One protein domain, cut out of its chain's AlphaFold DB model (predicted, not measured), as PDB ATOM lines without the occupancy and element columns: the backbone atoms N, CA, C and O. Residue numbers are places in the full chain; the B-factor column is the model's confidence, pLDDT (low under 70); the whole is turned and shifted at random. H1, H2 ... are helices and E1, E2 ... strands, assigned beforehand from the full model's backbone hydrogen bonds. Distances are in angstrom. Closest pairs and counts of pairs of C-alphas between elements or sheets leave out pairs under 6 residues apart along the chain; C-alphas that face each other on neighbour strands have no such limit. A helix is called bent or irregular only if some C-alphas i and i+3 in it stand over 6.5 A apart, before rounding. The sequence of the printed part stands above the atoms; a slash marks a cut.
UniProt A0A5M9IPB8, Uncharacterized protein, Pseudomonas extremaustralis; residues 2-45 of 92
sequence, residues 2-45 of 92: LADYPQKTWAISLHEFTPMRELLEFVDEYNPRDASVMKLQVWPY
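This is residues 2 to 45 of the 92 residues of an uncharacterized protein of Pseudomonas extremaustralis (UniProt A0A5M9IPB8). Two short parallel strands, E1 and E2, lie side by side as a small ribbon; from the end of E1, helix H1 leads away, and a long loop without named elements, residues 24 to 38, arcs back to the start of E2. The result is an open frame, with the ribbon along one side and the residues that stand free, 19 to 24, at the far end of H1 and just past it. The printed part has 44 residues, with one named helix and two named strands in the order E1, H1, E2; the class is mixed, helices and strands, though under half of the residues are in named elements. The whole is only just loose, close to compact, with a radius of gyration of the C-alphas of 11.3 A and spans of 30 by 21 by 13 A.

E1, residues 9 to 13, and E2, residues 39 to 43, are parallel neighbours at 28 degrees. N 10 and O 39 are within hydrogen-bond range at 2.9 A, and N 41 and O 10 at 2.8 A. With H1, residues 14 to 23, they form a strand-helix-strand unit, two parallel strands with a helix between them in the chain, and its crossover is right-handed. The closest C-alphas of H1 and E2 are those of Leu 14 and Val 42, 5.6 A apart. In H1, 3 of 6 O i to N i+4 pairs are within hydrogen-bond range, beside 3 of 7 O i to N i+3 pairs.

E1 begins at C-alpha 9 (178.684, 195.848, 160.286) and is 13.8 A long. H1, 14.6 A long, is only just irregular: C-alphas 19 and 22 are 6.8 A apart. E2, 12.9 A long, ends at C-alpha 43 (173.091, 185.644, 154.555).

The C-alphas farthest apart, of Asn 31 and Tyr 45, are 30.6 A apart. The printed part has no cut. E1 to H1 is a tight link; H1 to E2 is a long link of 15 residues. Residues 2 to 5 have pLDDT under 70.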
ATOM      1  N   LEU A   2     173.386 195.373 165.878       48.62
ATOM      2  CA  LEU A   2     173.670 196.283 164.763       48.62
ATOM      3  C   LEU A   2     173.779 197.706 165.326       48.62
ATOM      4  O   LEU A   2     172.953 198.089 166.142       48.62
ATOM      5  N   ALA A   3     174.818 198.444 164.938       52.69
ATOM      6  CA  ALA A   3     175.088 199.826 165.361       52.69
ATOM      7  C   ALA A   3     175.302 200.096 166.872       52.69
ATOM      8  O   ALA A   3     175.730 201.191 167.219       52.69
ATOM      9  N   ASP A   4     175.115 199.122 167.767       57.69
ATOM     10  CA  ASP A   4     175.385 199.300 169.211       57.69
ATOM     11  C   ASP A   4     176.862 199.473 169.555       57.69
ATOM     12  O   ASP A   4     177.218 199.927 170.642       57.69
ATOM     13  N   TYR A   5     177.731 199.048 168.647       65.88
ATOM     14  CA  TYR A   5     179.162 199.097 168.844       65.88
ATOM     15  C   TYR A   5     179.814 199.869 167.698       65.88
ATOM     16  O   TYR A   5     179.304 199.833 166.578       65.88
ATOM     17  N   PRO A   6     180.959 200.530 167.939       73.38
ATOM     18  CA  PRO A   6     181.643 201.329 166.924       73.38
ATOM     19  C   PRO A   6     182.191 200.509 165.745       73.38
ATOM     20  O   PRO A   6     182.639 201.098 164.760       73.38
ATOM     21  N   GLN A   7     182.174 199.173 165.815       83.06
ATOM     22  CA  GLN A   7     182.563 198.329 164.687       83.06
ATOM     23  C   GLN A   7     181.571 198.467 163.536       83.06
ATOM     24  O   GLN A   7     180.355 198.399 163.719       83.06
ATOM     25  N   LYS A   8     182.105 198.571 162.318       82.50
ATOM     26  CA  LYS A   8     181.291 198.520 161.104       82.50
ATOM     27  C   LYS A   8     180.673 197.132 160.958       82.50
ATOM     28  O   LYS A   8     181.372 196.129 161.110       82.50
ATOM     29  N   THR A   9     179.391 197.088 160.616       83.88
ATOM     30  CA  THR A   9     178.684 195.848 160.286       83.88
ATOM     31  C   THR A   9     178.420 195.801 158.789       83.88
ATOM     32  O   THR A   9     177.942 196.778 158.218       83.88
ATOM     33  N   TRP A  10     178.716 194.662 158.171       84.56
ATOM     34  CA  TRP A  10     178.490 194.391 156.755       84.56
ATOM     35  C   TRP A  10     177.693 193.100 156.595       84.56
ATOM     36  O   TRP A  10     177.906 192.153 157.349       84.56
ATOM     37  N   ALA A  11     176.814 193.052 155.598       85.69
ATOM     38  CA  ALA A  11     176.124 191.834 155.188       85.69
ATOM     39  C   ALA A  11     176.718 191.326 153.868       85.69
ATOM     40  O   ALA A  11     176.962 192.124 152.958       85.69
ATOM     41  N   ILE A  12     176.954 190.018 153.765       90.06
ATOM     42  CA  ILE A  12     177.463 189.357 152.556       90.06
ATOM     43  C   ILE A  12     176.695 188.062 152.293       90.06
ATOM     44  O   ILE A  12     176.168 187.442 153.220       90.06
ATOM     45  N   SER A  13     176.668 187.615 151.040       91.75
ATOM     46  CA  SER A  13     176.078 186.317 150.707       91.75
ATOM     47  C   SER A  13     176.968 185.149 151.150       91.75
ATOM     48  O   SER A  13     178.196 185.247 151.169       91.75
ATOM     49  N   LEU A  14     176.366 183.990 151.425       89.88
ATOM     50  CA  LEU A  14     177.094 182.742 151.687       89.88
ATOM     51  C   LEU A  14     178.025 182.351 150.524       89.88
ATOM     52  O   LEU A  14     179.104 181.792 150.739       89.88
ATOM     53  N   HIS A  15     177.618 182.672 149.295       90.88
ATOM     54  CA  HIS A  15     178.404 182.443 148.086       90.88
ATOM     55  C   HIS A  15     179.684 183.293 148.057       90.88
ATOM     56  O   HIS A  15     180.738 182.779 147.701       90.88
ATOM     57  N   GLU A  16     179.619 184.564 148.464       89.81
ATOM     58  CA  GLU A  16     180.800 185.434 148.590       89.81
ATOM     59  C   GLU A  16     181.642 185.094 149.830       89.81
ATOM     60  O   GLU A  16     182.868 185.145 149.778       89.81
ATOM     61  N   PHE A  17     181.005 184.698 150.938       91.12
ATOM     62  CA  PHE A  17     181.702 184.358 152.179       91.12
ATOM     63  C   PHE A  17     182.613 183.142 152.029       91.12
ATOM     64  O   PHE A  17     183.740 183.148 152.518       91.12
ATOM     65  N   THR A  18     182.126 182.095 151.362       91.12
ATOM     66  CA  THR A  18     182.828 180.811 151.243       91.12
ATOM     67  C   THR A  18     184.265 180.954 150.714       91.12
ATOM     68  O   THR A  18     185.174 180.487 151.397       91.12
ATOM     69  N   PRO A  19     184.521 181.622 149.570       91.62
ATOM     70  CA  PRO A  19     185.882 181.854 149.086       91.62
ATOM     71  C   PRO A  19     186.658 182.886 149.920       91.62
ATOM     72  O   PRO A  19     187.880 182.823 149.975       91.62
ATOM     73  N   MET A  20     185.981 183.835 150.580       89.62
ATOM     74  CA  MET A  20     186.638 184.839 151.430       89.62
ATOM     75  C   MET A  20     187.084 184.290 152.782       89.62
ATOM     76  O   MET A  20     187.963 184.878 153.403       89.62
ATOM     77  N   ARG A  21     186.503 183.184 153.251       89.88
ATOM     78  CA  ARG A  21     186.746 182.638 154.592       89.88
ATOM     79  C   ARG A  21     188.228 182.417 154.894       89.88
ATOM     80  O   ARG A  21     188.636 182.615 156.031       89.88
ATOM     81  N   GLU A  22     189.019 182.031 153.898       89.81
ATOM     82  CA  GLU A  22     190.465 181.803 154.047       89.81
ATOM     83  C   GLU A  22     191.280 183.102 154.165       89.81
ATOM     84  O   GLU A  22     192.417 183.081 154.628       89.81
ATOM     85  N   LEU A  23     190.701 184.234 153.763       89.81
ATOM     86  CA  LEU A  23     191.304 185.567 153.827       89.81
ATOM     87  C   LEU A  23     190.893 186.340 155.088       89.81
ATOM     88  O   LEU A  23     191.370 187.454 155.302       89.81
ATOM     89  N   LEU A  24     189.977 185.787 155.888       89.69
ATOM     90  CA  LEU A  24     189.438 186.423 157.083       89.69
ATOM     91  C   LEU A  24     190.108 185.867 158.337       89.69
ATOM     92  O   LEU A  24     190.221 184.656 158.523       89.69
ATOM     93  N   GLU A  25     190.485 186.771 159.234       92.12
ATOM     94  CA  GLU A  25     190.885 186.430 160.594       92.12
ATOM     95  C   GLU A  25     189.656 186.498 161.505       92.12
ATOM     96  O   GLU A  25     188.989 187.532 161.599       92.12
ATOM     97  N   PHE A  26     189.331 185.380 162.153       91.06
ATOM     98  CA  PHE A  26     188.246 185.316 163.127       91.06
ATOM     99  C   PHE A  26     188.779 185.739 164.490       91.06
ATOM    100  O   PHE A  26     189.747 185.169 164.988       91.06
ATOM    101  N   VAL A  27     188.135 186.743 165.080       90.88
ATOM    102  CA  VAL A  27     188.523 187.309 166.370       90.88
ATOM    103  C   VAL A  27     187.436 186.988 167.388       90.88
ATOM    104  O   VAL A  27     186.326 187.512 167.292       90.88
ATOM    105  N   ASP A  28     187.760 186.132 168.356       85.94
ATOM    106  CA  ASP A  28     186.828 185.731 169.419       85.94
ATOM    107  C   ASP A  28     186.753 186.774 170.547       85.94
ATOM    108  O   ASP A  28     185.692 187.006 171.127       85.94
ATOM    109  N   GLU A  29     187.870 187.454 170.826       87.06
ATOM    110  CA  GLU A  29     187.983 188.471 171.871       87.06
ATOM    111  C   GLU A  29     188.554 189.768 171.303       87.06
ATOM    112  O   GLU A  29     189.625 189.792 170.701       87.06
ATOM    113  N   TYR A  30     187.850 190.875 171.519       85.94
ATOM    114  CA  TYR A  30     188.277 192.198 171.076       85.94
ATOM    115  C   TYR A  30     187.818 193.272 172.060       85.94
ATOM    116  O   TYR A  30     186.857 193.098 172.814       85.94
ATOM    117  N   ASN A  31     188.500 194.418 172.051       85.94
ATOM    118  CA  ASN A  31     188.056 195.564 172.834       85.94
ATOM    119  C   ASN A  31     186.762 196.135 172.216       85.94
ATOM    120  O   ASN A  31     186.746 196.399 171.016       85.94
ATOM    121  N   PRO A  32     185.705 196.433 172.996       80.81
ATOM    122  CA  PRO A  32     184.460 196.993 172.462       80.81
ATOM    123  C   PRO A  32     184.616 198.290 171.653       80.81
ATOM    124  O   PRO A  32     183.720 198.631 170.884       80.81
ATOM    125  N   ARG A  33     185.726 199.024 171.814       82.50
ATOM    126  CA  ARG A  33     186.060 200.243 171.055       82.50
ATOM    127  C   ARG A  33     187.085 200.032 169.945       82.50
ATOM    128  O   ARG A  33     187.493 201.007 169.319       82.50
ATOM    129  N   ASP A  34     187.510 198.799 169.709       85.88
ATOM    130  CA  ASP A  34     188.414 198.488 168.615       85.88
ATOM    131  C   ASP A  34     187.695 198.705 167.280       85.88
ATOM    132  O   ASP A  34     186.692 198.050 166.993       85.88
ATOM    133  N   ALA A  35     188.181 199.665 166.497       85.06
ATOM    134  CA  ALA A  35     187.654 199.996 165.177       85.06
ATOM    135  C   ALA A  35     188.363 199.231 164.046       85.06
ATOM    136  O   ALA A  35     187.976 199.374 162.886       85.06
ATOM    137  N   SER A  36     189.405 198.453 164.364       87.94
ATOM    138  CA  SER A  36     190.084 197.579 163.404       87.94
ATOM    139  C   SER A  36     189.292 196.299 163.117       87.94
ATOM    140  O   SER A  36     189.455 195.703 162.054       87.94
ATOM    141  N   VAL A  37     188.378 195.923 164.019       90.12
ATOM    142  CA  VAL A  37     187.480 194.775 163.866       90.12
ATOM    143  C   VAL A  37     186.174 195.208 163.196       90.12
ATOM    144  O   VAL A  37     185.646 196.298 163.433       90.12
ATOM    145  N   MET A  38     185.618 194.328 162.367       89.50
ATOM    146  CA  MET A  38     184.307 194.503 161.747       89.50
ATOM    147  C   MET A  38     183.426 193.279 161.978       89.50
ATOM    148  O   MET A  38     183.919 192.177 162.206       89.50
ATOM    149  N   LYS A  39     182.110 193.470 161.892       87.75
ATOM    150  CA  LYS A  39     181.121 192.396 162.001       87.75
ATOM    151  C   LYS A  39     180.639 192.020 160.608       87.75
ATOM    152  O   LYS A  39     180.141 192.876 159.882       87.75
ATOM    153  N   LEU A  40     180.772 190.748 160.247       87.88
ATOM    154  CA  LEU A  40     180.253 190.200 158.996       87.88
ATOM    155  C   LEU A  40     179.021 189.343 159.288       87.88
ATOM    156  O   LEU A  40     179.091 188.391 160.060       87.88
ATOM    157  N   GLN A  41     177.897 189.686 158.667       85.62
ATOM    158  CA  GLN A  41     176.681 188.882 158.663       85.62
ATOM    159  C   GLN A  41     176.611 188.095 157.360       85.62
ATOM    160  O   GLN A  41     176.628 188.674 156.276       85.62
ATOM    161  N   VAL A  42     176.540 186.770 157.467       88.31
ATOM    162  CA  VAL A  42     176.480 185.877 156.307       88.31
ATOM    163  C   VAL A  42     175.033 185.475 156.070       88.31
ATOM    164  O   VAL A  42     174.408 184.866 156.935       88.31
ATOM    165  N   TRP A  43     174.493 185.848 154.915       87.50
ATOM    166  CA  TRP A  43     173.091 185.644 154.555       87.50
ATOM    167  C   TRP A  43     172.954 184.559 153.474       87.50
ATOM    168  O   TRP A  43     173.867 184.369 152.666       87.50
ATOM    169  N   PRO A  44     171.827 183.822 153.418       84.31
ATOM    170  CA  PRO A  44     171.632 182.763 152.422       84.31
ATOM    171  C   PRO A  44     171.363 183.290 150.999       84.31
ATOM    172  O   PRO A  44     171.320 182.503 150.057       84.31
ATOM    173  N   TYR A  45     171.198 184.602 150.830       84.19
ATOM    174  CA  TYR A  45     170.983 185.301 149.560       84.19
ATOM    175  C   TYR A  45     171.889 186.537 149.481       84.19
ATOM    176  O   TYR A  45     172.513 186.908 150.474       84.19
TER     177      TYR A  45